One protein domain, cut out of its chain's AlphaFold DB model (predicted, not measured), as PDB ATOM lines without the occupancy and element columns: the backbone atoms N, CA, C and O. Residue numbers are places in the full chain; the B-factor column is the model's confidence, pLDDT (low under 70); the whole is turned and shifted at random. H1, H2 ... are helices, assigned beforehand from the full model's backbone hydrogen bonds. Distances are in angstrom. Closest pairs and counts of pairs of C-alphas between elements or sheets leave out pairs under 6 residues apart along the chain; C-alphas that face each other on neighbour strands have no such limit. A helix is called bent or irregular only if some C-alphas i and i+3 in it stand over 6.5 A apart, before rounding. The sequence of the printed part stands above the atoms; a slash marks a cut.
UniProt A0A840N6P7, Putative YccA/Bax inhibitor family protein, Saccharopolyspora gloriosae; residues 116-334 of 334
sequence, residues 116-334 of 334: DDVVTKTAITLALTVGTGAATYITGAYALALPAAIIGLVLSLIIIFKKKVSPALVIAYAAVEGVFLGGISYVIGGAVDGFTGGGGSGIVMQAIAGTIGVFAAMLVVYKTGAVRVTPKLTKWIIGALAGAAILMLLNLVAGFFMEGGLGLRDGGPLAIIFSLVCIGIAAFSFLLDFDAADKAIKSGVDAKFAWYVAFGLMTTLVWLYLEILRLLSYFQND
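What this domain is: This is residues 116 to 334 of the 334 residues of the protein "Putative YccA/Bax inhibitor family protein" of Saccharopolyspora gloriosae (UniProt A0A840N6P7). A long helix, H7, runs through the middle of a helical bundle; H3 and H1 pack on one side of it, H6 lies nearly alongside it on the other, and H4 crosses it. H2 packs on H3 and H5 on H6 as outlying helices, with an open gap between H2 and H5. The 219 printed residues include seven named helices, H1 to H7 in chain order, and no named strand: the class is all helix. The whole is compact, with a radius of gyration of the C-alphas of 17.5 A and spans of 53 by 36 by 34 A.

Where its parts are: H1, residues 116 to 138, starts at C-alpha 116 (16.022, 8.126, -51.438) and measures 32.2 A. H2, residues 142 to 161, measures 29.4 A, has a kink of 29 degrees near residue 149, and is only just irregular: C-alphas 143 and 146 are 6.7 A apart. H3, residues 167 to 196, measures 42.4 A. H4, residues 200 to 223, measures 35.1 A, and H5, residues 231 to 257, 39.3 A. H6, residues 268 to 298, measures 45.8 A. H7, residues 303 to 333, measures 46.2 A and ends at C-alpha 333 (-25.858, 9.456, -43.772).

How they stand to each other: H3 and H7 are the hubs, touching four helices each. They touch each other at a shallow tilt of 7 degrees, the same way, closest at the C-alphas of Pro 167 and Trp 307, 5.9 A. With H1 they form a bundle, a group of three helices; H1 touches H3 at a steep 41 degrees, the C-alphas of Gly 133 and Gly 182 being 3.9 A apart. H2 and H3 form a helical hairpin, closest at the C-alphas of Tyr 142 and Gly 183, 3.9 A. H4 touches H7 at a steep 47 degrees, opposite ways, closest at the C-alphas of Ala 207 and Leu 325, 5.1 A. H6 and H7 form a helical hairpin at a shallow 15 degrees, closest at the C-alphas of Ala 282 and Leu 320, 5.6 A. H5 touches H6 with residues 234 to 244 alone, closest at the C-alphas of Leu 241 and Ile 281, 6.5 A. H2 and H5 are apart. Helix packing is mostly crossed, only just: 3 of 9 pairs are at a shallow tilt. Every O i to N i+4 pair is within hydrogen-bond range in H1, but 14 of 16 in H2, 25 of 26 in H3, 19 of 20 in H4, 21 of 23 in H5, and 25 of 27 in H6 and in H7.

The domain as a whole: The C-alphas of Gly 197 and Gly 300 are the farthest apart, 54.4 A. The printed part has no cut and no long link. Mean pLDDT of the printed part is 88.9; residues 190 to 201, 260 and 333 to 334 are under 70.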
ATOM      1  N   ASP A 116      16.307   9.559 -51.281       94.38
ATOM      2  CA  ASP A 116      16.022   8.126 -51.438       94.38
ATOM      3  C   ASP A 116      15.762   7.450 -50.088       94.38
ATOM      4  O   ASP A 116      14.893   6.584 -49.965       94.38
ATOM      5  N   ASP A 117      16.461   7.896 -49.040       93.62
ATOM      6  CA  ASP A 117      16.230   7.442 -47.674       93.62
ATOM      7  C   ASP A 117      14.822   7.781 -47.167       93.62
ATOM      8  O   ASP A 117      14.245   6.955 -46.456       93.62
ATOM      9  N   VAL A 118      14.289   8.967 -47.484       93.56
ATOM     10  CA  VAL A 118      12.928   9.392 -47.101       93.56
ATOM     11  C   VAL A 118      11.896   8.599 -47.877       93.56
ATOM     12  O   VAL A 118      10.991   8.021 -47.276       93.56
ATOM     13  N   VAL A 119      12.050   8.541 -49.201       93.50
ATOM     14  CA  VAL A 119      11.108   7.867 -50.102       93.50
ATOM     15  C   VAL A 119      11.015   6.383 -49.761       93.50
ATOM     16  O   VAL A 119       9.924   5.847 -49.603       93.50
ATOM     17  N   THR A 120      12.150   5.720 -49.542       95.56
ATOM     18  CA  THR A 120      12.160   4.292 -49.204       95.56
ATOM     19  C   THR A 120      11.490   4.029 -47.856       95.56
ATOM     20  O   THR A 120      10.695   3.102 -47.729       95.56
ATOM     21  N   LYS A 121      11.777   4.841 -46.829       95.69
ATOM     22  CA  LYS A 121      11.221   4.618 -45.483       95.69
ATOM     23  C   LYS A 121       9.735   4.934 -45.429       95.69
ATOM     24  O   LYS A 121       8.996   4.132 -44.875       95.69
ATOM     25  N   THR A 122       9.300   6.028 -46.053       93.50
ATOM     26  CA  THR A 122       7.871   6.349 -46.202       93.50
ATOM     27  C   THR A 122       7.133   5.242 -46.952       93.50
ATOM     28  O   THR A 122       6.108   4.773 -46.462       93.50
ATOM     29  N   ALA A 123       7.681   4.742 -48.065       94.44
ATOM     30  CA  ALA A 123       7.089   3.643 -48.825       94.44
ATOM     31  C   ALA A 123       6.969   2.351 -48.004       94.44
ATOM     32  O   ALA A 123       5.900   1.750 -47.982       94.44
ATOM     33  N   ILE A 124       8.022   1.952 -47.279       96.31
ATOM     34  CA  ILE A 124       7.982   0.778 -46.386       96.31
ATOM     35  C   ILE A 124       6.893   0.950 -45.330       96.31
ATOM     36  O   ILE A 124       6.101   0.041 -45.093       96.31
ATOM     37  N   THR A 125       6.852   2.117 -44.689       96.25
ATOM     38  CA  THR A 125       5.911   2.366 -43.606       96.25
ATOM     39  C   THR A 125       4.466   2.413 -44.106       96.25
ATOM     40  O   THR A 125       3.597   1.817 -43.481       96.25
ATOM     41  N   LEU A 126       4.212   3.014 -45.273       94.31
ATOM     42  CA  LEU A 126       2.888   3.041 -45.897       94.31
ATOM     43  C   LEU A 126       2.453   1.656 -46.375       94.31
ATOM     44  O   LEU A 126       1.319   1.262 -46.127       94.31
ATOM     45  N   ALA A 127       3.346   0.895 -47.014       95.56
ATOM     46  CA  ALA A 127       3.053  -0.468 -47.446       95.56
ATOM     47  C   ALA A 127       2.679  -1.361 -46.256       95.56
ATOM     48  O   ALA A 127       1.740  -2.149 -46.347       95.56
ATOM     49  N   LEU A 128       3.372  -1.197 -45.126       97.12
ATOM     50  CA  LEU A 128       3.060  -1.921 -43.901       97.12
ATOM     51  C   LEU A 128       1.690  -1.528 -43.336       97.12
ATOM     52  O   LEU A 128       0.900  -2.416 -43.036       97.12
ATOM     53  N   THR A 129       1.385  -0.230 -43.250       96.38
ATOM     54  CA  THR A 129       0.076   0.271 -42.796       96.38
ATOM     55  C   THR A 129      -1.066  -0.206 -43.691       96.38
ATOM     56  O   THR A 129      -2.089  -0.668 -43.191       96.38
ATOM     57  N   VAL A 130      -0.896  -0.148 -45.013       93.12
ATOM     58  CA  VAL A 130      -1.896  -0.651 -45.966       93.12
ATOM     59  C   VAL A 130      -2.056  -2.163 -45.825       93.12
ATOM     60  O   VAL A 130      -3.181  -2.650 -45.789       93.12
ATOM     61  N   GLY A 131      -0.956  -2.910 -45.696       94.81
ATOM     62  CA  GLY A 131      -0.988  -4.363 -45.538       94.81
ATOM     63  C   GLY A 131      -1.711  -4.808 -44.267       94.81
ATOM     64  O   GLY A 131      -2.610  -5.648 -44.334       94.81
ATOM     65  N   THR A 132      -1.374  -4.230 -43.110       95.81
ATOM     66  CA  THR A 132      -2.039  -4.579 -41.844       95.81
ATOM     67  C   THR A 132      -3.474  -4.057 -41.784       95.81
ATOM     68  O   THR A 132      -4.343  -4.738 -41.234       95.81
ATOM     69  N   GLY A 133      -3.761  -2.909 -42.403       93.12
ATOM     70  CA  GLY A 133      -5.118  -2.375 -42.511       93.12
ATOM     71  C   GLY A 133      -6.024  -3.207 -43.403       93.12
ATOM     72  O   GLY A 133      -7.123  -3.561 -42.982       93.12
ATOM     73  N   ALA A 134      -5.545  -3.616 -44.577       89.56
ATOM     74  CA  ALA A 134      -6.272  -4.523 -45.456       89.56
ATOM     75  C   ALA A 134      -6.531  -5.871 -44.770       89.56
ATOM     76  O   ALA A 134      -7.660  -6.355 -44.787       89.56
ATOM     77  N   ALA A 135      -5.527  -6.445 -44.098       92.19
ATOM     78  CA  ALA A 135      -5.701  -7.687 -43.344       92.19
ATOM     79  C   ALA A 135      -6.767  -7.547 -42.242       92.19
ATOM     80  O   ALA A 135      -7.641  -8.404 -42.114       92.19
ATOM     81  N   THR A 136      -6.740  -6.450 -41.481       91.19
ATOM     82  CA  THR A 136      -7.723  -6.192 -40.412       91.19
ATOM     83  C   THR A 136      -9.132  -5.987 -40.970       91.19
ATOM     84  O   THR A 136     -10.091  -6.511 -40.410       91.19
ATOM     85  N   TYR A 137      -9.256  -5.279 -42.096       87.88
ATOM     86  CA  TYR A 137     -10.533  -5.059 -42.772       87.88
ATOM     87  C   TYR A 137     -11.124  -6.369 -43.310       87.88
ATOM     88  O   TYR A 137     -12.267  -6.694 -43.011       87.88
ATOM     89  N   ILE A 138     -10.331  -7.163 -44.043       87.06
ATOM     90  CA  ILE A 138     -10.774  -8.427 -44.659       87.06
ATOM     91  C   ILE A 138     -11.166  -9.463 -43.600       87.06
ATOM     92  O   ILE A 138     -12.125 -10.205 -43.782       87.06
ATOM     93  N   THR A 139     -10.433  -9.520 -42.487       87.94
ATOM     94  CA  THR A 139     -10.734 -10.450 -41.386       87.94
ATOM     95  C   THR A 139     -11.890  -9.987 -40.501       87.94
ATOM     96  O   THR A 139     -12.319 -10.743 -39.632       87.94
ATOM     97  N   GLY A 140     -12.388  -8.759 -40.684       84.81
ATOM     98  CA  GLY A 140     -13.432  -8.185 -39.839       84.81
ATOM     99  C   GLY A 140     -12.997  -7.996 -38.383       84.81
ATOM    100  O   GLY A 140     -13.834  -7.970 -37.485       84.81
ATOM    101  N   ALA A 141     -11.695  -7.863 -38.114       88.38
ATOM    102  CA  ALA A 141     -11.146  -7.774 -36.761       88.38
ATOM    103  C   ALA A 141     -11.287  -6.362 -36.150       88.38
ATOM    104  O   ALA A 141     -10.364  -5.835 -35.527       88.38
ATOM    105  N   TYR A 142     -12.454  -5.730 -36.307       88.94
ATOM    106  CA  TYR A 142     -12.709  -4.348 -35.886       88.94
ATOM    107  C   TYR A 142     -12.560  -4.125 -34.376       88.94
ATOM    108  O   TYR A 142     -12.217  -3.024 -33.949       88.94
ATOM    109  N   ALA A 143     -12.743  -5.168 -33.559       90.94
ATOM    110  CA  ALA A 143     -12.516  -5.114 -32.114       90.94
ATOM    111  C   ALA A 143     -11.066  -4.733 -31.751       90.94
ATOM    112  O   ALA A 143     -10.819  -4.209 -30.665       90.94
ATOM    113  N   LEU A 144     -10.110  -4.941 -32.665       91.69
ATOM    114  CA  LEU A 144      -8.717  -4.531 -32.493       91.69
ATOM    115  C   LEU A 144      -8.500  -3.026 -32.691       91.69
ATOM    116  O   LEU A 144      -7.448  -2.532 -32.294       91.69
ATOM    117  N   ALA A 145      -9.469  -2.284 -33.241       91.00
ATOM    118  CA  ALA A 145      -9.321  -0.854 -33.506       91.00
ATOM    119  C   ALA A 145      -9.041  -0.056 -32.227       91.00
ATOM    120  O   ALA A 145      -8.117   0.750 -32.197       91.00
ATOM    121  N   LEU A 146      -9.792  -0.298 -31.149       90.38
ATOM    122  CA  LEU A 146      -9.625   0.454 -29.904       90.38
ATOM    123  C   LEU A 146      -8.279   0.149 -29.207       90.38
ATOM    124  O   LEU A 146      -7.553   1.100 -28.904       90.38
ATOM    125  N   PRO A 147      -7.870  -1.124 -29.010       93.50
ATOM    126  CA  PRO A 147      -6.521  -1.437 -28.538       93.50
ATOM    127  C   PRO A 147      -5.423  -0.857 -29.436       93.50
ATOM    128  O   PRO A 147      -4.450  -0.301 -28.927       93.50
ATOM    129  N   ALA A 148      -5.581  -0.941 -30.761       94.81
ATOM    130  CA  ALA A 148      -4.615  -0.400 -31.710       94.81
ATOM    131  C   ALA A 148      -4.507   1.129 -31.618       94.81
ATOM    132  O   ALA A 148      -3.396   1.644 -31.636       94.81
ATOM    133  N   ALA A 149      -5.615   1.850 -31.420       91.88
ATOM    134  CA  ALA A 149      -5.605   3.297 -31.208       91.88
ATOM    135  C   ALA A 149      -4.793   3.685 -29.962       91.88
ATOM    136  O   ALA A 149      -3.974   4.601 -30.002       91.88
ATOM    137  N   ILE A 150      -4.979   2.956 -28.855       93.56
ATOM    138  CA  ILE A 150      -4.262   3.213 -27.599       93.56
ATOM    139  C   ILE A 150      -2.769   2.906 -27.764       93.56
ATOM    140  O   ILE A 150      -1.923   3.726 -27.406       93.56
ATOM    141  N   ILE A 151      -2.429   1.747 -28.333       95.75
ATOM    142  CA  ILE A 151      -1.034   1.343 -28.557       95.75
ATOM    143  C   ILE A 151      -0.352   2.297 -29.547       95.75
ATOM    144  O   ILE A 151       0.780   2.711 -29.306       95.75
ATOM    145  N   GLY A 152      -1.037   2.680 -30.627       94.62
ATOM    146  CA  GLY A 152      -0.557   3.632 -31.629       94.62
ATOM    147  C   GLY A 152      -0.271   4.999 -31.015       94.62
ATOM    148  O   GLY A 152       0.828   5.530 -31.182       94.62
ATOM    149  N   LEU A 153      -1.189   5.511 -30.190       92.88
ATOM    150  CA  LEU A 153      -0.998   6.757 -29.452       92.88
ATOM    151  C   LEU A 153       0.219   6.674 -28.520       92.88
ATOM    152  O   LEU A 153       1.079   7.553 -28.563       92.88
ATOM    153  N   VAL A 154       0.360   5.603 -27.737       95.12
ATOM    154  CA  VAL A 154       1.524   5.413 -26.853       95.12
ATOM    155  C   VAL A 154       2.828   5.334 -27.655       95.12
ATOM    156  O   VAL A 154       3.803   6.000 -27.305       95.12
ATOM    157  N   LEU A 155       2.857   4.576 -28.755       95.50
ATOM    158  CA  LEU A 155       4.024   4.482 -29.635       95.50
ATOM    159  C   LEU A 155       4.387   5.842 -30.240       95.50
ATOM    160  O   LEU A 155       5.567   6.195 -30.250       95.50
ATOM    161  N   SER A 156       3.397   6.622 -30.678       93.75
ATOM    162  CA  SER A 156       3.608   7.965 -31.223       93.75
ATOM    163  C   SER A 156       4.246   8.895 -30.186       93.75
ATOM    164  O   SER A 156       5.254   9.538 -30.477       93.75
ATOM    165  N   LEU A 157       3.761   8.883 -28.937       93.44
ATOM    166  CA  LEU A 157       4.329   9.677 -27.845       93.44
ATOM    167  C   LEU A 157       5.763   9.247 -27.523       93.44
ATOM    168  O   LEU A 157       6.638  10.098 -27.348       93.44
ATOM    169  N   ILE A 158       6.038   7.938 -27.502       95.25
ATOM    170  CA  ILE A 158       7.402   7.431 -27.315       95.25
ATOM    171  C   ILE A 158       8.307   7.935 -28.444       95.25
ATOM    172  O   ILE A 158       9.416   8.380 -28.163       95.25
ATOM    173  N   ILE A 159       7.870   7.894 -29.705       94.38
ATOM    174  CA  ILE A 159       8.666   8.377 -30.843       94.38
ATOM    175  C   ILE A 159       8.931   9.884 -30.731       94.38
ATOM    176  O   ILE A 159      10.068  10.306 -30.943       94.38
ATOM    177  N   ILE A 160       7.924  10.679 -30.354       92.31
ATOM    178  CA  ILE A 160       8.021  12.141 -30.232       92.31
ATOM    179  C   ILE A 160       9.005  12.554 -29.129       92.31
ATOM    180  O   ILE A 160       9.849  13.419 -29.355       92.31
ATOM    181  N   PHE A 161       8.936  11.937 -27.945       92.94
ATOM    182  CA  PHE A 161       9.789  12.322 -26.811       92.94
ATOM    183  C   PHE A 161      11.178  11.669 -26.822       92.94
ATOM    184  O   PHE A 161      12.077  12.079 -26.078       92.94
ATOM    185  N   LYS A 162      11.401  10.646 -27.651       91.31
ATOM    186  CA  LYS A 162      12.676   9.928 -27.683       91.31
ATOM    187  C   LYS A 162      13.733  10.717 -28.454       91.31
ATOM    188  O   LYS A 162      13.650  10.914 -29.658       91.31
ATOM    189  N   LYS A 163      14.833  11.049 -27.767       85.62
ATOM    190  CA  LYS A 163      15.980  11.788 -28.339       85.62
ATOM    191  C   LYS A 163      16.671  11.090 -29.520       85.62
ATOM    192  O   LYS A 163      17.339  11.745 -30.310       85.62
ATOM    193  N   LYS A 164      16.587   9.756 -29.601       87.75
ATOM    194  CA  LYS A 164      17.219   8.949 -30.657       87.75
ATOM    195  C   LYS A 164      16.159   8.230 -31.481       87.75
ATOM    196  O   LYS A 164      15.417   7.402 -30.947       87.75
ATOM    197  N   VAL A 165      16.162   8.487 -32.787       87.31
ATOM    198  CA  VAL A 165      15.252   7.852 -33.746       87.31
ATOM    199  C   VAL A 165      15.480   6.342 -33.769       87.31
ATOM    200  O   VAL A 165      16.612   5.864 -33.862       87.31
ATOM    201  N   SER A 166      14.389   5.585 -33.667       91.94
ATOM    202  CA  SER A 166      14.400   4.126 -33.572       91.94
ATOM    203  C   SER A 166      13.566   3.528 -34.706       91.94
ATOM    204  O   SER A 166      12.340   3.567 -34.609       91.94
ATOM    205  N   PRO A 167      14.188   2.932 -35.742       93.31
ATOM    206  CA  PRO A 167      13.478   2.339 -36.880       93.31
ATOM    207  C   PRO A 167      12.398   1.338 -36.461       93.31
ATOM    208  O   PRO A 167      11.277   1.387 -36.947       93.31
ATOM    209  N   ALA A 168      12.714   0.487 -35.481       95.56
ATOM    210  CA  ALA A 168      11.788  -0.516 -34.968       95.56
ATOM    211  C   ALA A 168      10.506   0.089 -34.371       95.56
ATOM    212  O   ALA A 168       9.442  -0.500 -34.512       95.56
ATOM    213  N   LEU A 169      10.585   1.275 -33.747       95.19
ATOM    214  CA  LEU A 169       9.396   1.931 -33.193       95.19
ATOM    215  C   LEU A 169       8.504   2.482 -34.301       95.19
ATOM    216  O   LEU A 169       7.292   2.349 -34.214       95.19
ATOM    217  N   VAL A 170       9.102   3.052 -35.347       95.94
ATOM    218  CA  VAL A 170       8.358   3.578 -36.500       95.94
ATOM    219  C   VAL A 170       7.668   2.448 -37.265       95.94
ATOM    220  O   VAL A 170       6.514   2.585 -37.646       95.94
ATOM    221  N   ILE A 171       8.340   1.307 -37.436       96.81
ATOM    222  CA  ILE A 171       7.759   0.111 -38.064       96.81
ATOM    223  C   ILE A 171       6.624  -0.467 -37.207       96.81
ATOM    224  O   ILE A 171       5.565  -0.793 -37.737       96.81
ATOM    225  N   ALA A 172       6.814  -0.572 -35.886       97.00
ATOM    226  CA  ALA A 172       5.763  -1.036 -34.981       97.00
ATOM    227  C   ALA A 172       4.546  -0.099 -35.009       97.00
ATOM    228  O   ALA A 172       3.417  -0.568 -35.120       97.00
ATOM    229  N   TYR A 173       4.787   1.214 -34.977       96.88
ATOM    230  CA  TYR A 173       3.750   2.234 -35.115       96.88
ATOM    231  C   TYR A 173       2.982   2.069 -36.431       96.88
ATOM    232  O   TYR A 173       1.766   1.945 -36.403       96.88
ATOM    233  N   ALA A 174       3.686   1.948 -37.561       97.12
ATOM    234  CA  ALA A 174       3.087   1.753 -38.881       97.12
ATOM    235  C   ALA A 174       2.139   0.544 -38.948       97.12
ATOM    236  O   ALA A 174       1.041   0.637 -39.498       97.12
ATOM    237  N   ALA A 175       2.565  -0.591 -38.383       97.25
ATOM    238  CA  ALA A 175       1.764  -1.808 -38.348       97.25
ATOM    239  C   ALA A 175       0.498  -1.631 -37.500       97.25
ATOM    240  O   ALA A 175      -0.589  -1.998 -37.950       97.25
ATOM    241  N   VAL A 176       0.641  -1.055 -36.302       97.50
ATOM    242  CA  VAL A 176      -0.465  -0.820 -35.361       97.50
ATOM    243  C   VAL A 176      -1.464   0.193 -35.917       97.50
ATOM    244  O   VAL A 176      -2.665  -0.053 -35.859       97.50
ATOM    245  N   GLU A 177      -0.988   1.282 -36.518       96.12
ATOM    246  CA  GLU A 177      -1.843   2.263 -37.194       96.12
ATOM    247  C   GLU A 177      -2.641   1.628 -38.327       96.12
ATOM    248  O   GLU A 177      -3.829   1.898 -38.471       96.12
ATOM    249  N   GLY A 178      -2.041   0.718 -39.099       94.94
ATOM    250  CA  GLY A 178      -2.790  -0.008 -40.119       94.94
ATOM    251  C   GLY A 178      -3.920  -0.845 -39.521       94.94
ATOM    252  O   GLY A 178      -5.044  -0.765 -40.005       94.94
ATOM    253  N   VAL A 179      -3.679  -1.562 -38.415       96.00
ATOM    254  CA  VAL A 179      -4.740  -2.304 -37.702       96.00
ATOM    255  C   VAL A 179      -5.858  -1.365 -37.242       96.00
ATOM    256  O   VAL A 179      -7.036  -1.650 -37.460       96.00
ATOM    257  N   PHE A 180      -5.504  -0.219 -36.660       95.81
ATOM    258  CA  PHE A 180      -6.474   0.798 -36.263       95.81
ATOM    259  C   PHE A 180      -7.312   1.281 -37.454       95.81
ATOM    260  O   PHE A 180      -8.543   1.229 -37.403       95.81
ATOM    261  N   LEU A 181      -6.661   1.677 -38.549       93.94
ATOM    262  CA  LEU A 181      -7.328   2.157 -39.753       93.94
ATOM    263  C   LEU A 181      -8.232   1.100 -40.380       93.94
ATOM    264  O   LEU A 181      -9.364   1.418 -40.736       93.94
ATOM    265  N   GLY A 182      -7.777  -0.148 -40.495       90.88
ATOM    266  CA  GLY A 182      -8.573  -1.244 -41.045       90.88
ATOM    267  C   GLY A 182      -9.834  -1.511 -40.227       90.88
ATOM    268  O   GLY A 182     -10.921  -1.634 -40.788       90.88
ATOM    269  N   GLY A 183      -9.711  -1.512 -38.897       91.00
ATOM    270  CA  GLY A 183     -10.848  -1.693 -37.999       91.00
ATOM    271  C   GLY A 183     -11.838  -0.525 -38.038       91.00
ATOM    272  O   GLY A 183     -13.037  -0.755 -38.155       91.00
ATOM    273  N   ILE A 184     -11.364   0.727 -38.022       90.88
ATOM    274  CA  ILE A 184     -12.236   1.908 -38.165       90.88
ATOM    275  C   ILE A 184     -12.933   1.926 -39.526       90.88
ATOM    276  O   ILE A 184     -14.124   2.212 -39.602       90.88
ATOM    277  N   SER A 185     -12.215   1.577 -40.592       88.88
ATOM    278  CA  SER A 185     -12.781   1.502 -41.944       88.88
ATOM    279  C   SER A 185     -13.846   0.417 -42.048       88.88
ATOM    280  O   SER A 185     -14.838   0.614 -42.737       88.88
ATOM    281  N   TYR A 186     -13.674  -0.701 -41.335       87.12
ATOM    282  CA  TYR A 186     -14.692  -1.744 -41.235       87.12
ATOM    283  C   TYR A 186     -15.936  -1.246 -40.493       87.12
ATOM    284  O   TYR A 186     -17.045  -1.468 -40.959       87.12
ATOM    285  N   VAL A 187     -15.771  -0.538 -39.368       85.06
ATOM    286  CA  VAL A 187     -16.908   0.012 -38.608       85.06
ATOM    287  C   VAL A 187     -17.660   1.063 -39.418       85.06
ATOM    288  O   VAL A 187     -18.878   0.992 -39.503       85.06
ATOM    289  N   ILE A 188     -16.957   2.018 -40.030       79.75
ATOM    290  CA  ILE A 188     -17.586   3.089 -40.814       79.75
ATOM    291  C   ILE A 188     -18.193   2.526 -42.103       79.75
ATOM    292  O   ILE A 188     -19.341   2.825 -42.410       79.75
ATOM    293  N   GLY A 189     -17.465   1.672 -42.828       75.94
ATOM    294  CA  GLY A 189     -17.980   1.008 -44.026       75.94
ATOM    295  C   GLY A 189     -19.197   0.135 -43.716       75.94
ATOM    296  O   GLY A 189     -20.228   0.288 -44.358       75.94
ATOM    297  N   GLY A 190     -19.119  -0.694 -42.672       69.12
ATOM    298  CA  GLY A 190     -20.203  -1.571 -42.226       69.12
ATOM    299  C   GLY A 190     -21.428  -0.826 -41.680       69.12
ATOM    300  O   GLY A 190     -22.560  -1.236 -41.929       69.12
ATOM    301  N   ALA A 191     -21.226   0.289 -40.970       57.66
ATOM    302  CA  ALA A 191     -22.318   1.148 -40.513       57.66
ATOM    303  C   ALA A 191     -23.079   1.770 -41.693       57.66
ATOM    304  O   ALA A 191     -24.306   1.835 -41.659       57.66
ATOM    305  N   VAL A 192     -22.370   2.158 -42.759       55.12
ATOM    306  CA  VAL A 192     -23.007   2.683 -43.975       55.12
ATOM    307  C   VAL A 192     -23.598   1.565 -44.845       55.12
ATOM    308  O   VAL A 192     -24.654   1.755 -45.449       55.12
ATOM    309  N   ASP A 193     -23.001   0.368 -44.859       58.94
ATOM    310  CA  ASP A 193     -23.564  -0.829 -45.504       58.94
ATOM    311  C   ASP A 193     -24.937  -1.204 -44.933       58.94
ATOM    312  O   ASP A 193     -25.851  -1.524 -45.696       58.94
ATOM    313  N   GLY A 194     -25.098  -1.117 -43.607       53.03
ATOM    314  CA  GLY A 194     -26.370  -1.364 -42.923       53.03
ATOM    315  C   GLY A 194     -27.482  -0.373 -43.288       53.03
ATOM    316  O   GLY A 194     -28.655  -0.710 -43.147       53.03
ATOM    317  N   PHE A 195     -27.127   0.817 -43.790       50.25
ATOM    318  CA  PHE A 195     -28.069   1.862 -44.205       50.25
ATOM    319  C   PHE A 195     -28.335   1.871 -45.724       50.25
ATOM    320  O   PHE A 195     -29.448   2.164 -46.149       50.25
ATOM    321  N   THR A 196     -27.342   1.511 -46.551       51.72
ATOM    322  CA  THR A 196     -27.387   1.681 -48.022       51.72
ATOM    323  C   THR A 196     -27.444   0.382 -48.835       51.72
ATOM    324  O   THR A 196     -27.634   0.437 -50.050       51.72
ATOM    325  N   GLY A 197     -27.335  -0.796 -48.208       43.03
ATOM    326  CA  GLY A 197     -27.555  -2.079 -48.887       43.03
ATOM    327  C   GLY A 197     -26.440  -2.509 -49.853       43.03
ATOM    328  O   GLY A 197     -26.743  -3.021 -50.931       43.03
ATOM    329  N   GLY A 198     -25.165  -2.347 -49.464       49.69
ATOM    330  CA  GLY A 198     -24.014  -3.007 -50.114       49.69
ATOM    331  C   GLY A 198     -22.908  -2.108 -50.696       49.69
ATOM    332  O   GLY A 198     -22.191  -2.555 -51.593       49.69
ATOM    333  N   GLY A 199     -22.768  -0.854 -50.245       52.31
ATOM    334  CA  GLY A 199     -21.839   0.146 -50.805       52.31
ATOM    335  C   GLY A 199     -20.685   0.626 -49.903       52.31
ATOM    336  O   GLY A 199     -19.880   1.448 -50.338       52.31
ATOM    337  N   GLY A 200     -20.561   0.137 -48.673       56.56
ATOM    338  CA  GLY A 200     -19.637   0.602 -47.633       56.56
ATOM    339  C   GLY A 200     -18.155   0.452 -47.978       56.56
ATOM    340  O   GLY A 200     -17.330   1.265 -47.551       56.56
ATOM    341  N   SER A 201     -17.798  -0.503 -48.845       64.75
ATOM    342  CA  SER A 201     -16.439  -0.587 -49.404       64.75
ATOM    343  C   SER A 201     -16.122   0.573 -50.361       64.75
ATOM    344  O   SER A 201     -14.958   0.930 -50.543       64.75
ATOM    345  N   GLY A 202     -17.144   1.180 -50.974       77.44
ATOM    346  CA  GLY A 202     -17.009   2.293 -51.912       77.44
ATOM    347  C   GLY A 202     -16.451   3.550 -51.248       77.44
ATOM    348  O   GLY A 202     -15.552   4.181 -51.801       77.44
ATOM    349  N   ILE A 203     -16.903   3.862 -50.030       85.31
ATOM    350  CA  ILE A 203     -16.419   5.017 -49.250       85.31
ATOM    351  C   ILE A 203     -14.944   4.869 -48.916       85.31
ATOM    352  O   ILE A 203     -14.176   5.816 -49.046       85.31
ATOM    353  N   VAL A 204     -14.542   3.667 -48.497       86.69
ATOM    354  CA  VAL A 204     -13.156   3.374 -48.127       86.69
ATOM    355  C   VAL A 204     -12.245   3.589 -49.334       86.69
ATOM    356  O   VAL A 204     -11.231   4.280 -49.233       86.69
ATOM    357  N   MET A 205     -12.638   3.086 -50.506       86.62
ATOM    358  CA  MET A 205     -11.874   3.279 -51.740       86.62
ATOM    359  C   MET A 205     -11.842   4.742 -52.201       86.62
ATOM    360  O   MET A 205     -10.793   5.219 -52.639       86.62
ATOM    361  N   GLN A 206     -12.949   5.477 -52.065       91.06
ATOM    362  CA  GLN A 206     -13.000   6.919 -52.332       91.06
ATOM    363  C   GLN A 206     -12.105   7.705 -51.372       91.06
ATOM    364  O   GLN A 206     -11.396   8.609 -51.806       91.06
ATOM    365  N   ALA A 207     -12.094   7.340 -50.088       92.12
ATOM    366  CA  ALA A 207     -11.243   7.961 -49.089       92.12
ATOM    367  C   ALA A 207      -9.769   7.736 -49.426       92.12
ATOM    368  O   ALA A 207      -9.026   8.706 -49.507       92.12
ATOM    369  N   ILE A 208      -9.364   6.497 -49.736       91.06
ATOM    370  CA  ILE A 208      -7.996   6.179 -50.179       91.06
ATOM    371  C   ILE A 208      -7.614   7.006 -51.415       91.06
ATOM    372  O   ILE A 208      -6.544   7.621 -51.439       91.06
ATOM    373  N   ALA A 209      -8.486   7.061 -52.426       92.75
ATOM    374  CA  ALA A 209      -8.253   7.855 -53.630       92.75
ATOM    375  C   ALA A 209      -8.122   9.355 -53.312       92.75
ATOM    376  O   ALA A 209      -7.230  10.020 -53.840       92.75
ATOM    377  N   GLY A 210      -8.957   9.872 -52.409       94.19
ATOM    378  CA  GLY A 210      -8.896  11.243 -51.912       94.19
ATOM    379  C   GLY A 210      -7.580  11.547 -51.198       94.19
ATOM    380  O   GLY A 210      -6.934  12.543 -51.516       94.19
ATOM    381  N   THR A 211      -7.127  10.675 -50.294       95.25
ATOM    382  CA  THR A 211      -5.866  10.862 -49.561       95.25
ATOM    383  C   THR A 211      -4.672  10.877 -50.509       95.25
ATOM    384  O   THR A 211      -3.824  11.762 -50.413       95.25
ATOM    385  N   ILE A 212      -4.620   9.934 -51.461       93.81
ATOM    386  CA  ILE A 212      -3.565   9.879 -52.484       93.81
ATOM    387  C   ILE A 212      -3.617  11.130 -53.366       93.81
ATOM    388  O   ILE A 212      -2.576  11.730 -53.632       93.81
ATOM    389  N   GLY A 213      -4.812  11.551 -53.789       96.12
ATOM    390  CA  GLY A 213      -5.011  12.738 -54.616       96.12
ATOM    391  C   GLY A 213      -4.542  14.020 -53.929       96.12
ATOM    392  O   GLY A 213      -3.772  14.780 -54.512       96.12
ATOM    393  N   VAL A 214      -4.941  14.239 -52.672       95.94
ATOM    394  CA  VAL A 214      -4.529  15.410 -51.881       95.94
ATOM    395  C   VAL A 214      -3.029  15.379 -51.599       95.94
ATOM    396  O   VAL A 214      -2.359  16.395 -51.778       95.94
ATOM    397  N   PHE A 215      -2.478  14.225 -51.212       94.62
ATOM    398  CA  PHE A 215      -1.041  14.079 -50.982       94.62
ATOM    399  C   PHE A 215      -0.230  14.377 -52.252       94.62
ATOM    400  O   PHE A 215       0.712  15.168 -52.213       94.62
ATOM    401  N   ALA A 216      -0.624  13.806 -53.394       94.44
ATOM    402  CA  ALA A 216       0.031  14.043 -54.678       94.44
ATOM    403  C   ALA A 216      -0.087  15.511 -55.120       94.44
ATOM    404  O   ALA A 216       0.905  16.104 -55.548       94.44
ATOM    405  N   ALA A 217      -1.266  16.119 -54.971       94.56
ATOM    406  CA  ALA A 217      -1.475  17.531 -55.267       94.56
ATOM    407  C   ALA A 217      -0.574  18.423 -54.399       94.56
ATOM    408  O   ALA A 217       0.109  19.301 -54.926       94.56
ATOM    409  N   MET A 218      -0.496  18.164 -53.090       94.06
ATOM    410  CA  MET A 218       0.368  18.927 -52.184       94.06
ATOM    411  C   MET A 218       1.854  18.725 -52.480       94.06
ATOM    412  O   MET A 218       2.624  19.684 -52.419       94.06
ATOM    413  N   LEU A 219       2.262  17.520 -52.884       91.56
ATOM    414  CA  LEU A 219       3.628  17.254 -53.334       91.56
ATOM    415  C   LEU A 219       3.967  18.067 -54.592       91.56
ATOM    416  O   LEU A 219       5.039  18.669 -54.663       91.56
ATOM    417  N   VAL A 220       3.056  18.142 -55.569       93.62
ATOM    418  CA  VAL A 220       3.228  18.973 -56.775       93.62
ATOM    419  C   VAL A 220       3.303  20.457 -56.415       93.62
ATOM    420  O   VAL A 220       4.197  21.156 -56.896       93.62
ATOM    421  N   VAL A 221       2.416  20.943 -55.546       93.31
ATOM    422  CA  VAL A 221       2.414  22.338 -55.070       93.31
ATOM    423  C   VAL A 221       3.736  22.695 -54.390       93.31
ATOM    424  O   VAL A 221       4.306  23.752 -54.669       93.31
ATOM    425  N   TYR A 222       4.259  21.802 -53.546       90.25
ATOM    426  CA  TYR A 222       5.546  21.995 -52.885       90.25
ATOM    427  C   TYR A 222       6.708  21.983 -53.889       90.25
ATOM    428  O   TYR A 222       7.512  22.914 -53.921       90.25
ATOM    429  N   LYS A 223       6.764  20.976 -54.771       89.62
ATOM    430  CA  LYS A 223       7.844  20.809 -55.759       89.62
ATOM    431  C   LYS A 223       7.910  21.958 -56.767       89.62
ATOM    432  O   LYS A 223       8.998  22.361 -57.167       89.62
ATOM    433  N   THR A 224       6.761  22.478 -57.192       91.38
ATOM    434  CA  THR A 224       6.682  23.626 -58.115       91.38
ATOM    435  C   THR A 224       6.998  24.955 -57.431       91.38
ATOM    436  O   THR A 224       7.190  25.962 -58.109       91.38
ATOM    437  N   GLY A 225       7.066  24.984 -56.095       83.81
ATOM    438  CA  GLY A 225       7.275  26.207 -55.329       83.81
ATOM    439  C   GLY A 225       6.108  27.192 -55.423       83.81
ATOM    440  O   GLY A 225       6.297  28.367 -55.099       83.81
ATOM    441  N   ALA A 226       4.924  26.731 -55.854       80.62
ATOM    442  CA  ALA A 226       3.718  27.550 -55.976       80.62
ATOM    443  C   ALA A 226       3.302  28.145 -54.621       80.62
ATOM    444  O   ALA A 226       2.873  29.295 -54.547       80.62
ATOM    445  N   VAL A 227       3.500  27.389 -53.535       81.00
ATOM    446  CA  VAL A 227       3.305  27.852 -52.156       81.00
ATOM    447  C   VAL A 227       4.613  27.701 -51.391       81.00
ATOM    448  O   VAL A 227       5.110  26.596 -51.186       81.00
ATOM    449  N   ARG A 228       5.182  28.825 -50.944       82.44
ATOM    450  CA  ARG A 228       6.407  28.830 -50.134       82.44
ATOM    451  C   ARG A 228       6.072  28.739 -48.652       82.44
ATOM    452  O   ARG A 228       5.285  29.536 -48.136       82.44
ATOM    453  N   VAL A 229       6.747  27.833 -47.948       88.38
ATOM    454  CA  VAL A 229       6.642  27.688 -46.491       88.38
ATOM    455  C   VAL A 229       7.374  28.843 -45.806       88.38
ATOM    456  O   VAL A 229       8.556  28.776 -45.472       88.38
ATOM    457  N   THR A 230       6.674  29.965 -45.653       91.00
ATOM    458  CA  THR A 230       7.192  31.126 -44.924       91.00
ATOM    459  C   THR A 230       7.040  30.924 -43.413       91.00
ATOM    460  O   THR A 230       6.083  30.285 -42.978       91.00
ATOM    461  N   PRO A 231       7.891  31.549 -42.574       92.06
ATOM    462  CA  PRO A 231       7.762  31.454 -41.118       92.06
ATOM    463  C   PRO A 231       6.391  31.894 -40.581       92.06
ATOM    464  O   PRO A 231       5.961  31.426 -39.529       92.06
ATOM    465  N   LYS A 232       5.696  32.798 -41.289       91.94
ATOM    466  CA  LYS A 232       4.330  33.222 -40.941       91.94
ATOM    467  C   LYS A 232       3.314  32.108 -41.200       91.94
ATOM    468  O   LYS A 232       2.490  31.848 -40.328       91.94
ATOM    469  N   LEU A 233       3.408  31.441 -42.353       91.31
ATOM    470  CA  LEU A 233       2.548  30.312 -42.706       91.31
ATOM    471  C   LEU A 233       2.757  29.142 -41.737       91.31
ATOM    472  O   LEU A 233       1.787  28.622 -41.198       91.31
ATOM    473  N   THR A 234       4.011  28.792 -41.431       93.19
ATOM    474  CA  THR A 234       4.337  27.734 -40.462       93.19
ATOM    475  C   THR A 234       3.700  27.991 -39.099       93.19
ATOM    476  O   THR A 234       3.074  27.095 -38.542       93.19
ATOM    477  N   LYS A 235       3.806  29.215 -38.561       94.06
ATOM    478  CA  LYS A 235       3.205  29.562 -37.260       94.06
ATOM    479  C   LYS A 235       1.682  29.428 -37.269       94.06
ATOM    480  O   LYS A 235       1.123  28.919 -36.305       94.06
ATOM    481  N   TRP A 236       1.032  29.855 -38.352       94.69
ATOM    482  CA  TRP A 236      -0.416  29.710 -38.518       94.69
ATOM    483  C   TRP A 236      -0.847  28.245 -38.588       94.69
ATOM    484  O   TRP A 236      -1.768  27.858 -37.874       94.69
ATOM    485  N   ILE A 237      -0.160  27.422 -39.384       94.81
ATOM    486  CA  ILE A 237      -0.476  25.994 -39.519       94.81
ATOM    487  C   ILE A 237      -0.238  25.258 -38.199       94.81
ATOM    488  O   ILE A 237      -1.099  24.498 -37.782       94.81
ATOM    489  N   ILE A 238       0.876  25.509 -37.501       94.38
ATOM    490  CA  ILE A 238       1.137  24.896 -36.189       94.38
ATOM    491  C   ILE A 238       0.057  25.305 -35.178       94.38
ATOM    492  O   ILE A 238      -0.421  24.459 -34.428       94.38
ATOM    493  N   GLY A 239      -0.357  26.578 -35.173       95.56
ATOM    494  CA  GLY A 239      -1.459  27.049 -34.330       95.56
ATOM    495  C   GLY A 239      -2.785  26.356 -34.657       95.56
ATOM    496  O   GLY A 239      -3.479  25.906 -33.748       95.56
ATOM    497  N   ALA A 240      -3.106  26.208 -35.943       95.00
ATOM    498  CA  ALA A 240      -4.303  25.509 -36.403       95.00
ATOM    499  C   ALA A 240      -4.266  24.007 -36.071       95.00
ATOM    500  O   ALA A 240      -5.259  23.463 -35.599       95.00
ATOM    501  N   LEU A 241      -3.116  23.353 -36.247       94.12
ATOM    502  CA  LEU A 241      -2.891  21.951 -35.898       94.12
ATOM    503  C   LEU A 241      -3.053  21.724 -34.392       94.12
ATOM    504  O   LEU A 241      -3.763  20.809 -33.985       94.12
ATOM    505  N   ALA A 242      -2.443  22.577 -33.565       94.12
ATOM    506  CA  ALA A 242      -2.582  22.512 -32.113       94.12
ATOM    507  C   ALA A 242      -4.034  22.758 -31.677       94.12
ATOM    508  O   ALA A 242      -4.554  22.019 -30.845       94.12
ATOM    509  N   GLY A 243      -4.710  23.748 -32.269       93.81
ATOM    510  CA  GLY A 243      -6.125  24.018 -32.018       93.81
ATOM    511  C   GLY A 243      -7.017  22.830 -32.380       93.81
ATOM    512  O   GLY A 243      -7.819  22.398 -31.555       93.81
ATOM    513  N   ALA A 244      -6.834  22.250 -33.569       93.00
ATOM    514  CA  ALA A 244      -7.565  21.062 -34.004       93.00
ATOM    515  C   ALA A 244      -7.297  19.864 -33.081       93.00
ATOM    516  O   ALA A 244      -8.239  19.201 -32.653       93.00
ATOM    517  N   ALA A 245      -6.036  19.612 -32.717       90.81
ATOM    518  CA  ALA A 245      -5.664  18.533 -31.806       90.81
ATOM    519  C   ALA A 245      -6.302  18.696 -30.417       90.81
ATOM    520  O   ALA A 245      -6.866  17.738 -29.887       90.81
ATOM    521  N   ILE A 246      -6.273  19.906 -29.848       92.31
ATOM    522  CA  ILE A 246      -6.901  20.207 -28.553       92.31
ATOM    523  C   ILE A 246      -8.417  20.036 -28.642       92.31
ATOM    524  O   ILE A 246      -8.993  19.374 -27.786       92.31
ATOM    525  N   LEU A 247      -9.068  20.576 -29.677       91.19
ATOM    526  CA  LEU A 247     -10.516  20.430 -29.861       91.19
ATOM    527  C   LEU A 247     -10.927  18.962 -30.002       91.19
ATOM    528  O   LEU A 247     -11.905  18.541 -29.392       91.19
ATOM    529  N   MET A 248     -10.166  18.166 -30.756       87.88
ATOM    530  CA  MET A 248     -10.416  16.731 -30.892       87.88
ATOM    531  C   MET A 248     -10.221  15.987 -29.571       87.88
ATOM    532  O   MET A 248     -11.027  15.119 -29.244       87.88
ATOM    533  N   LEU A 249      -9.193  16.341 -28.796       87.44
ATOM    534  CA  LEU A 249      -8.951  15.748 -27.485       87.44
ATOM    535  C   LEU A 249     -10.059  16.116 -26.490       87.44
ATOM    536  O   LEU A 249     -10.558  15.245 -25.785       87.44
ATOM    537  N   LEU A 250     -10.487  17.379 -26.466       88.56
ATOM    538  CA  LEU A 250     -11.613  17.827 -25.647       88.56
ATOM    539  C   LEU A 250     -12.905  17.119 -26.053       88.56
ATOM    540  O   LEU A 250     -13.642  16.680 -25.178       88.56
ATOM    541  N   ASN A 251     -13.156  16.944 -27.353       87.81
ATOM    542  CA  ASN A 251     -14.311  16.193 -27.834       87.81
ATOM    543  C   ASN A 251     -14.245  14.713 -27.428       87.81
ATOM    544  O   ASN A 251     -15.264  14.145 -27.049       87.81
ATOM    545  N   LEU A 252     -13.062  14.093 -27.480       85.25
ATOM    546  CA  LEU A 252     -12.856  12.716 -27.026       85.25
ATOM    547  C   LEU A 252     -13.143  12.578 -25.525       85.25
ATOM    548  O   LEU A 252     -13.854  11.665 -25.126       85.25
ATOM    549  N   VAL A 253     -12.621  13.496 -24.703       86.44
ATOM    550  CA  VAL A 253     -12.862  13.504 -23.254       86.44
ATOM    551  C   VAL A 253     -14.340  13.755 -22.954       86.44
ATOM    552  O   VAL A 253     -14.929  13.020 -22.169       86.44
ATOM    553  N   ALA A 254     -14.956  14.742 -23.609       86.56
ATOM    554  CA  ALA A 254     -16.376  15.053 -23.462       86.56
ATOM    555  C   ALA A 254     -17.270  13.857 -23.818       86.56
ATOM    556  O   ALA A 254     -18.246  13.615 -23.115       86.56
ATOM    557  N   GLY A 255     -16.902  13.072 -24.836       83.31
ATOM    558  CA  GLY A 255     -17.628  11.866 -25.241       83.31
ATOM    559  C   GLY A 255     -17.691  10.757 -24.181       83.31
ATOM    560  O   GLY A 255     -18.543   9.883 -24.285       83.31
ATOM    561  N   PHE A 256     -16.842  10.784 -23.143       84.38
ATOM    562  CA  PHE A 256     -16.965   9.864 -22.000       84.38
ATOM    563  C   PHE A 256     -17.996  10.318 -20.959       84.38
ATOM    564  O   PHE A 256     -18.462   9.499 -20.173       84.38
ATOM    565  N   PHE A 257     -18.327  11.613 -20.924       88.06
ATOM    566  CA  PHE A 257     -19.229  12.200 -19.926       88.06
ATOM    567  C   PHE A 257     -20.595  12.582 -20.502       88.06
ATOM    568  O   PHE A 257     -21.562  12.676 -19.751       88.06
ATOM    569  N   MET A 258     -20.673  12.831 -21.809       83.50
ATOM    570  CA  MET A 258     -21.866  13.307 -22.506       83.50
ATOM    571  C   MET A 258     -22.060  12.523 -23.806       83.50
ATOM    572  O   MET A 258     -21.117  12.360 -24.585       83.50
ATOM    573  N   GLU A 259     -23.287  12.066 -24.052       73.00
ATOM    574  CA  GLU A 259     -23.678  11.455 -25.326       73.00
ATOM    575  C   GLU A 259     -23.571  12.517 -26.435       73.00
ATOM    576  O   GLU A 259     -24.108  13.614 -26.292       73.00
ATOM    577  N   GLY A 260     -22.783  12.239 -27.479       66.88
ATOM    578  CA  GLY A 260     -22.477  13.201 -28.550       66.88
ATOM    579  C   GLY A 260     -21.276  14.138 -28.308       66.88
ATOM    580  O   GLY A 260     -20.806  14.852 -29.202       66.88
ATOM    581  N   GLY A 261     -20.688  14.119 -27.107       79.06
ATOM    582  CA  GLY A 261     -19.510  14.928 -26.776       79.06
ATOM    583  C   GLY A 261     -19.757  16.437 -26.914       79.06
ATOM    584  O   GLY A 261     -20.638  16.985 -26.261       79.06
ATOM    585  N   LEU A 262     -18.951  17.134 -27.729       77.81
ATOM    586  CA  LEU A 262     -19.126  18.573 -28.000       77.81
ATOM    587  C   LEU A 262     -20.043  18.851 -29.207       77.81
ATOM    588  O   LEU A 262     -20.103  19.990 -29.668       77.81
ATOM    589  N   GLY A 263     -20.680  17.827 -29.788       77.94
ATOM    590  CA  GLY A 263     -21.490  17.949 -31.007       77.94
ATOM    591  C   GLY A 263     -20.687  18.286 -32.272       77.94
ATOM    592  O   GLY A 263     -21.248  18.412 -33.355       77.94
ATOM    593  N   LEU A 264     -19.354  18.397 -32.182       78.19
ATOM    594  CA  LEU A 264     -18.473  18.714 -33.316       78.19
ATOM    595  C   LEU A 264     -18.423  17.595 -34.366       78.19
ATOM    596  O   LEU A 264     -17.929  17.811 -35.473       78.19
ATOM    597  N   ARG A 265     -18.870  16.385 -34.005       80.50
ATOM    598  CA  ARG A 265     -18.766  15.174 -34.835       80.50
ATOM    599  C   ARG A 265     -20.079  14.391 -34.961       80.50
ATOM    600  O   ARG A 265     -20.044  13.311 -35.547       80.50
ATOM    601  N   ASP A 266     -21.193  14.947 -34.483       74.19
ATOM    602  CA  ASP A 266     -22.520  14.303 -34.409       74.19
ATOM    603  C   ASP A 266     -23.342  14.368 -35.711       74.19
ATOM    604  O   ASP A 266     -24.528  14.058 -35.726       74.19
ATOM    605  N   GLY A 267     -22.712  14.737 -36.828       72.06
ATOM    606  CA  GLY A 267     -23.378  14.858 -38.127       72.06
ATOM    607  C   GLY A 267     -23.954  16.251 -38.400       72.06
ATOM    608  O   GLY A 267     -23.801  17.189 -37.612       72.06
ATOM    609  N   GLY A 268     -24.547  16.406 -39.585       83.81
ATOM    610  CA  GLY A 268     -25.104  17.664 -40.073       83.81
ATOM    611  C   GLY A 268     -24.074  18.713 -40.538       83.81
ATOM    612  O   GLY A 268     -22.861  18.467 -40.580       83.81
ATOM    613  N   PRO A 269     -24.539  19.936 -40.874       85.81
ATOM    614  CA  PRO A 269     -23.718  20.954 -41.539       85.81
ATOM    615  C   PRO A 269     -22.469  21.379 -40.756       85.81
ATOM    616  O   PRO A 269     -21.429  21.666 -41.351       85.81
ATOM    617  N   LEU A 270     -22.546  21.401 -39.420       87.19
ATOM    618  CA  LEU A 270     -21.421  21.779 -38.563       87.19
ATOM    619  C   LEU A 270     -20.278  20.755 -38.645       87.19
ATOM    620  O   LEU A 270     -19.119  21.149 -38.779       87.19
ATOM    621  N   ALA A 271     -20.597  19.457 -38.617       86.50
ATOM    622  CA  ALA A 271     -19.610  18.379 -38.693       86.50
ATOM    623  C   ALA A 271     -18.921  18.324 -40.068       86.50
ATOM    624  O   ALA A 271     -17.713  18.077 -40.153       86.50
ATOM    625  N   ILE A 272     -19.662  18.630 -41.141       88.44
ATOM    626  CA  ILE A 272     -19.124  18.748 -42.503       88.44
ATOM    627  C   ILE A 272     -18.120  19.905 -42.580       88.44
ATOM    628  O   ILE A 272     -16.982  19.703 -43.005       88.44
ATOM    629  N   ILE A 273     -18.501  21.106 -42.125       91.12
ATOM    630  CA  ILE A 273     -17.618  22.285 -42.140       91.12
ATOM    631  C   ILE A 273     -16.363  22.028 -41.301       91.12
ATOM    632  O   ILE A 273     -15.253  22.314 -41.751       91.12
ATOM    633  N   PHE A 274     -16.520  21.457 -40.104       90.81
ATOM    634  CA  PHE A 274     -15.394  21.126 -39.235       90.81
ATOM    635  C   PHE A 274     -14.423  20.144 -39.908       90.81
ATOM    636  O   PHE A 274     -13.217  20.388 -39.928       90.81
ATOM    637  N   SER A 275     -14.943  19.089 -40.540       91.12
ATOM    638  CA  SER A 275     -14.122  18.103 -41.254       91.12
ATOM    639  C   SER A 275     -13.391  18.728 -42.444       91.12
ATOM    640  O   SER A 275     -12.202  18.480 -42.629       91.12
ATOM    641  N   LEU A 276     -14.043  19.609 -43.215       93.44
ATOM    642  CA  LEU A 276     -13.395  20.346 -44.309       93.44
ATOM    643  C   LEU A 276     -12.249  21.236 -43.811       93.44
ATOM    644  O   LEU A 276     -11.189  21.285 -44.437       93.44
ATOM    645  N   VAL A 277     -12.432  21.906 -42.670       94.25
ATOM    646  CA  VAL A 277     -11.368  22.689 -42.030       94.25
ATOM    647  C   VAL A 277     -10.213  21.779 -41.607       94.25
ATOM    648  O   VAL A 277      -9.062  22.084 -41.920       94.25
ATOM    649  N   CYS A 278     -10.488  20.643 -40.961       94.56
ATOM    650  CA  CYS A 278      -9.458  19.679 -40.568       94.56
ATOM    651  C   CYS A 278      -8.699  19.100 -41.773       94.56
ATOM    652  O   CYS A 278      -7.472  19.044 -41.730       94.56
ATOM    653  N   ILE A 279      -9.388  18.760 -42.868       94.94
ATOM    654  CA  ILE A 279      -8.770  18.320 -44.130       94.94
ATOM    655  C   ILE A 279      -7.853  19.410 -44.687       94.94
ATOM    656  O   ILE A 279      -6.725  19.121 -45.084       94.94
ATOM    657  N   GLY A 280      -8.306  20.666 -44.686       94.94
ATOM    658  CA  GLY A 280      -7.490  21.804 -45.099       94.94
ATOM    659  C   GLY A 280      -6.215  21.921 -44.264       94.94
ATOM    660  O   GLY A 280      -5.122  22.013 -44.820       94.94
ATOM    661  N   ILE A 281      -6.333  21.853 -42.934       95.94
ATOM    662  CA  ILE A 281      -5.182  21.906 -42.021       95.94
ATOM    663  C   ILE A 281      -4.233  20.730 -42.281       95.94
ATOM    664  O   ILE A 281      -3.033  20.954 -42.406       95.94
ATOM    665  N   ALA A 282      -4.746  19.506 -42.426       95.62
ATOM    666  CA  ALA A 282      -3.946  18.323 -42.738       95.62
ATOM    667  C   ALA A 282      -3.189  18.475 -44.066       95.62
ATOM    668  O   ALA A 282      -1.991  18.199 -44.139       95.62
ATOM    669  N   ALA A 283      -3.852  18.995 -45.099       94.81
ATOM    670  CA  ALA A 283      -3.229  19.239 -46.390       94.81
ATOM    671  C   ALA A 283      -2.114  20.300 -46.306       94.81
ATOM    672  O   ALA A 283      -1.047  20.127 -46.893       94.81
ATOM    673  N   PHE A 284      -2.312  21.371 -45.529       93.81
ATOM    674  CA  PHE A 284      -1.266  22.365 -45.272       93.81
ATOM    675  C   PHE A 284      -0.118  21.822 -44.406       93.81
ATOM    676  O   PHE A 284       1.031  22.213 -44.624       93.81
ATOM    677  N   SER A 285      -0.389  20.910 -43.471       95.00
ATOM    678  CA  SER A 285       0.649  20.233 -42.683       95.00
ATOM    679  C   SER A 285       1.623  19.456 -43.568       95.00
ATOM    680  O   SER A 285       2.821  19.506 -43.303       95.00
ATOM    681  N   PHE A 286       1.176  18.878 -44.691       94.81
ATOM    682  CA  PHE A 286       2.099  18.249 -45.644       94.81
ATOM    683  C   PHE A 286       3.148  19.210 -46.205       94.81
ATOM    684  O   PHE A 286       4.292  18.809 -46.402       94.81
ATOM    685  N   LEU A 287       2.807  20.485 -46.427       93.62
ATOM    686  CA  LEU A 287       3.805  21.469 -46.857       93.62
ATOM    687  C   LEU A 287       4.898  21.644 -45.798       93.62
ATOM    688  O   LEU A 287       6.068  21.787 -46.150       93.62
ATOM    689  N   LEU A 288       4.528  21.619 -44.513       94.94
ATOM    690  CA  LEU A 288       5.493  21.673 -43.414       94.94
ATOM    691  C   LEU A 288       6.325  20.397 -43.328       94.94
ATOM    692  O   LEU A 288       7.527  20.489 -43.092       94.94
ATOM    693  N   ASP A 289       5.713  19.234 -43.547       94.88
ATOM    694  CA  ASP A 289       6.408  17.950 -43.514       94.88
ATOM    695  C   ASP A 289       7.455  17.850 -44.634       94.88
ATOM    696  O   ASP A 289       8.599  17.459 -44.387       94.88
ATOM    697  N   PHE A 290       7.106  18.268 -45.856       94.12
ATOM    698  CA  PHE A 290       8.041  18.307 -46.983       94.12
ATOM    699  C   PHE A 290       9.161  19.326 -46.759       94.12
ATOM    700  O   PHE A 290      10.327  19.012 -46.986       94.12
ATOM    701  N   ASP A 291       8.839  20.516 -46.245       94.31
ATOM    702  CA  ASP A 291       9.837  21.533 -45.900       94.31
ATOM    703  C   ASP A 291      10.788  21.082 -44.784       94.31
ATOM    704  O   ASP A 291      11.997  21.317 -44.858       94.31
ATOM    705  N   ALA A 292      10.273  20.383 -43.772       92.62
ATOM    706  CA  ALA A 292      11.084  19.791 -42.718       92.62
ATOM    707  C   ALA A 292      12.015  18.696 -43.265       92.62
ATOM    708  O   ALA A 292      13.197  18.674 -42.914       92.62
ATOM    709  N   ALA A 293      11.516  17.828 -44.153       93.75
ATOM    710  CA  ALA A 293      12.313  16.800 -44.820       93.75
ATOM    711  C   ALA A 293      13.460  17.411 -45.643       93.75
ATOM    712  O   ALA A 293      14.619  17.011 -45.505       93.75
ATOM    713  N   ASP A 294      13.151  18.431 -46.441       93.56
ATOM    714  CA  ASP A 294      14.108  19.146 -47.282       93.56
ATOM    715  C   ASP A 294      15.199  19.837 -46.456       93.56
ATOM    716  O   ASP A 294      16.388  19.758 -46.777       93.56
ATOM    717  N   LYS A 295      14.810  20.516 -45.370       93.19
ATOM    718  CA  LYS A 295      15.750  21.166 -44.448       93.19
ATOM    719  C   LYS A 295      16.650  20.149 -43.756       93.19
ATOM    720  O   LYS A 295      17.851  20.389 -43.656       93.19
ATOM    721  N   ALA A 296      16.101  19.009 -43.334       92.31
ATOM    722  CA  ALA A 296      16.869  17.934 -42.716       92.31
ATOM    723  C   ALA A 296      17.966  17.420 -43.664       92.31
ATOM    724  O   ALA A 296      19.137  17.385 -43.282       92.31
ATOM    725  N   ILE A 297      17.616  17.136 -44.923       94.00
ATOM    726  CA  ILE A 297      18.567  16.697 -45.958       94.00
ATOM    727  C   ILE A 297      19.635  17.769 -46.213       94.00
ATOM    728  O   ILE A 297      20.826  17.467 -46.184       94.00
ATOM    729  N   LYS A 298      19.232  19.036 -46.391       93.00
ATOM    730  CA  LYS A 298      20.159  20.162 -46.630       93.00
ATOM    731  C   LYS A 298      21.121  20.398 -45.464       93.00
ATOM    732  O   LYS A 298      22.261  20.788 -45.685       93.00
ATOM    733  N   SER A 299      20.676  20.152 -44.233       92.81
ATOM    734  CA  SER A 299      21.515  20.251 -43.032       92.81
ATOM    735  C   SER A 299      22.419  19.033 -42.795       92.81
ATOM    736  O   SER A 299      23.220  19.047 -41.864       92.81
ATOM    737  N   GLY A 300      22.319  17.990 -43.626       88.62
ATOM    738  CA  GLY A 300      23.188  16.817 -43.551       88.62
ATOM    739  C   GLY A 300      22.972  15.952 -42.307       88.62
ATOM    740  O   GLY A 300      23.929  15.346 -41.826       88.62
ATOM    741  N   VAL A 301      21.745  15.886 -41.769       91.38
ATOM    742  CA  VAL A 301      21.435  15.016 -40.616       91.38
ATOM    743  C   VAL A 301      21.734  13.543 -40.917       91.38
ATOM    744  O   VAL A 301      21.758  13.127 -42.072       91.38
ATOM    745  N   ASP A 302      21.925  12.727 -39.879       92.12
ATOM    746  CA  ASP A 302      22.115  11.272 -40.007       92.12
ATOM    747  C   ASP A 302      20.965  10.620 -40.805       92.12
ATOM    748  O   ASP A 302      19.790  10.883 -40.545       92.12
ATOM    749  N   ALA A 303      21.286   9.707 -41.728       90.69
ATOM    750  CA  ALA A 303      20.329   8.911 -42.502       90.69
ATOM    751  C   ALA A 303      19.271   8.177 -41.655       90.69
ATOM    752  O   ALA A 303      18.176   7.881 -42.144       90.69
ATOM    753  N   LYS A 304      19.547   7.896 -40.372       90.88
ATOM    754  CA  LYS A 304      18.539   7.350 -39.445       90.88
ATOM    755  C   LYS A 304      17.371   8.304 -39.194       90.88
ATOM    756  O   LYS A 304      16.267   7.828 -38.932       90.88
ATOM    757  N   PHE A 305      17.579   9.614 -39.306       93.31
ATOM    758  CA  PHE A 305      16.537  10.624 -39.121       93.31
ATOM    759  C   PHE A 305      15.421  10.523 -40.171       93.31
ATOM    760  O   PHE A 305      14.281  10.883 -39.895       93.31
ATOM    761  N   ALA A 306      15.693   9.913 -41.326       94.25
ATOM    762  CA  ALA A 306      14.679   9.652 -42.342       94.25
ATOM    763  C   ALA A 306      13.515   8.773 -41.840       94.25
ATOM    764  O   ALA A 306      12.414   8.872 -42.368       94.25
ATOM    765  N   TRP A 307      13.719   7.955 -40.799       95.38
ATOM    766  CA  TRP A 307      12.623   7.223 -40.147       95.38
ATOM    767  C   TRP A 307      11.674   8.153 -39.387       95.38
ATOM    768  O   TRP A 307      10.476   7.902 -39.351       95.38
ATOM    769  N   TYR A 308      12.195   9.231 -38.803       94.19
ATOM    770  CA  TYR A 308      11.383  10.224 -38.104       94.19
ATOM    771  C   TYR A 308      10.594  11.095 -39.086       94.19
ATOM    772  O   TYR A 308       9.415  11.352 -38.874       94.19
ATOM    773  N   VAL A 309      11.217  11.473 -40.206       94.69
ATOM    774  CA  VAL A 309      10.517  12.159 -41.305       94.69
ATOM    775  C   VAL A 309       9.409  11.277 -41.883       94.69
ATOM    776  O   VAL A 309       8.297  11.753 -42.094       94.69
ATOM    777  N   ALA A 310       9.682   9.984 -42.084       94.62
ATOM    778  CA  ALA A 310       8.671   9.040 -42.552       94.62
ATOM    779  C   ALA A 310       7.501   8.886 -41.573       94.62
ATOM    780  O   ALA A 310       6.352   8.837 -42.001       94.62
ATOM    781  N   PHE A 311       7.789   8.857 -40.270       95.44
ATOM    782  CA  PHE A 311       6.776   8.851 -39.219       95.44
ATOM    783  C   PHE A 311       5.868  10.087 -39.288       95.44
ATOM    784  O   PHE A 311       4.656   9.925 -39.355       95.44
ATOM    785  N   GLY A 312       6.435  11.298 -39.346       93.44
ATOM    786  CA  GLY A 312       5.643  12.532 -39.428       93.44
ATOM    787  C   GLY A 312       4.738  12.567 -40.661       93.44
ATOM    788  O   GLY A 312       3.529  12.752 -40.535       93.44
ATOM    789  N   LEU A 313       5.304  12.267 -41.837       94.25
ATOM    790  CA  LEU A 313       4.545  12.180 -43.089       94.25
ATOM    791  C   LEU A 313       3.415  11.144 -43.023       94.25
ATOM    792  O   LEU A 313       2.320  11.403 -43.520       94.25
ATOM    793  N   MET A 314       3.661   9.980 -42.412       94.25
ATOM    794  CA  MET A 314       2.618   8.977 -42.214       94.25
ATOM    795  C   MET A 314       1.521   9.498 -41.289       94.25
ATOM    796  O   MET A 314       0.354   9.377 -41.640       94.25
ATOM    797  N   THR A 315       1.857  10.050 -40.124       94.12
ATOM    798  CA  THR A 315       0.854  10.500 -39.151       94.12
ATOM    799  C   THR A 315      -0.068  11.560 -39.759       94.12
ATOM    800  O   THR A 315      -1.286  11.473 -39.593       94.12
ATOM    801  N   THR A 316       0.474  12.499 -40.543       95.12
ATOM    802  CA  THR A 316      -0.336  13.472 -41.297       95.12
ATOM    803  C   THR A 316      -1.243  12.783 -42.325       95.12
ATOM    804  O   THR A 316      -2.411  13.145 -42.462       95.12
ATOM    805  N   LEU A 317      -0.747  11.754 -43.018       94.94
ATOM    806  CA  LEU A 317      -1.514  10.988 -44.006       94.94
ATOM    807  C   LEU A 317      -2.642  10.157 -43.382       94.94
ATOM    808  O   LEU A 317      -3.751  10.148 -43.912       94.94
ATOM    809  N   VAL A 318      -2.385   9.508 -42.246       94.81
ATOM    810  CA  VAL A 318      -3.380   8.777 -41.444       94.81
ATOM    811  C   VAL A 318      -4.474   9.732 -40.973       94.81
ATOM    812  O   VAL A 318      -5.660   9.437 -41.117       94.81
ATOM    813  N   TRP A 319      -4.087  10.903 -40.462       94.44
ATOM    814  CA  TRP A 319      -5.046  11.912 -40.028       94.44
ATOM    815  C   TRP A 319      -5.918  12.408 -41.187       94.44
ATOM    816  O   TRP A 319      -7.142  12.406 -41.069       94.44
ATOM    817  N   LEU A 320      -5.310  12.748 -42.329       95.94
ATOM    818  CA  LEU A 320      -6.050  13.144 -43.526       95.94
ATOM    819  C   LEU A 320      -7.037  12.051 -43.963       95.94
ATOM    820  O   LEU A 320      -8.188  12.360 -44.264       95.94
ATOM    821  N   TYR A 321      -6.604  10.788 -43.986       95.06
ATOM    822  CA  TYR A 321      -7.462   9.663 -44.355       95.06
ATOM    823  C   TYR A 321      -8.710   9.581 -43.469       95.06
ATOM    824  O   TYR A 321      -9.817   9.472 -43.990       95.06
ATOM    825  N   LEU A 322      -8.550   9.682 -42.146       93.06
ATOM    826  CA  LEU A 322      -9.672   9.629 -41.208       93.06
ATOM    827  C   LEU A 322     -10.653  10.788 -41.403       93.06
ATOM    828  O   LEU A 322     -11.861  10.581 -41.297       93.06
ATOM    829  N   GLU A 323     -10.160  11.992 -41.692       94.81
ATOM    830  CA  GLU A 323     -11.028  13.149 -41.931       94.81
ATOM    831  C   GLU A 323     -11.770  13.049 -43.272       94.81
ATOM    832  O   GLU A 323     -12.959  13.359 -43.325       94.81
ATOM    833  N   ILE A 324     -11.132  12.545 -44.337       93.12
ATOM    834  CA  ILE A 324     -11.813  12.290 -45.619       93.12
ATOM    835  C   ILE A 324     -12.858  11.184 -45.459       93.12
ATOM    836  O   ILE A 324     -14.000  11.354 -45.885       93.12
ATOM    837  N   LEU A 325     -12.493  10.065 -44.828       91.25
ATOM    838  CA  LEU A 325     -13.407   8.950 -44.583       91.25
ATOM    839  C   LEU A 325     -14.642   9.416 -43.803       91.25
ATOM    840  O   LEU A 325     -15.769   9.052 -44.131       91.25
ATOM    841  N   ARG A 326     -14.434  10.270 -42.799       89.12
ATOM    842  CA  ARG A 326     -15.506  10.831 -41.979       89.12
ATOM    843  C   ARG A 326     -16.358  11.853 -42.737       89.12
ATOM    844  O   ARG A 326     -17.577  11.793 -42.632       89.12
ATOM    845  N   LEU A 327     -15.754  12.729 -43.543       90.38
ATOM    846  CA  LEU A 327     -16.490  13.646 -44.419       90.38
ATOM    847  C   LEU A 327     -17.424  12.879 -45.366       90.38
ATOM    848  O   LEU A 327     -18.597  13.221 -45.488       90.38
ATOM    849  N   LEU A 328     -16.907  11.833 -46.018       87.69
ATOM    850  CA  LEU A 328     -17.700  11.007 -46.924       87.69
ATOM    851  C   LEU A 328     -18.807  10.248 -46.185       87.69
ATOM    852  O   LEU A 328     -19.899  10.110 -46.726       87.69
ATOM    853  N   SER A 329     -18.555   9.803 -44.950       83.31
ATOM    854  CA  SER A 329     -19.592   9.199 -44.111       83.31
ATOM    855  C   SER A 329     -20.732  10.174 -43.811       83.31
ATOM    856  O   SER A 329     -21.880   9.748 -43.825       83.31
ATOM    857  N   TYR A 330     -20.459  11.460 -43.573       84.00
ATOM    858  CA  TYR A 330     -21.524  12.443 -43.343       84.00
ATOM    859  C   TYR A 330     -22.393  12.653 -44.584       84.00
ATOM    860  O   TYR A 330     -23.609  12.644 -44.468       84.00
ATOM    861  N   PHE A 331     -21.795  12.733 -45.775       82.81
ATOM    862  CA  PHE A 331     -22.557  12.882 -47.021       82.81
ATOM    863  C   PHE A 331     -23.409  11.668 -47.411       82.81
ATOM    864  O   PHE A 331     -24.234  11.791 -48.308       82.81
ATOM    865  N   GLN A 332     -23.180  10.501 -46.808       76.75
ATOM    866  CA  GLN A 332     -23.951   9.285 -47.095       76.75
ATOM    867  C   GLN A 332     -25.008   8.971 -46.035       76.75
ATOM    868  O   GLN A 332     -25.883   8.147 -46.287       76.75
ATOM    869  N   ASN A 333     -24.907   9.605 -44.868       68.31
ATOM    870  CA  ASN A 333     -25.858   9.456 -43.772       68.31
ATOM    871  C   ASN A 333     -26.931  10.568 -43.754       68.31
ATOM    872  O   ASN A 333     -27.869  10.454 -42.966       68.31
ATOM    873  N   ASP A 334     -26.784  11.610 -44.584       56.69
ATOM    874  CA  ASP A 334     -27.761  12.695 -44.807       56.69
ATOM    875  C   ASP A 334     -28.657  12.437 -46.037       56.69
ATOM    876  O   ASP A 334     -28.182  11.805 -47.013       56.69
TER     877      ASP A 334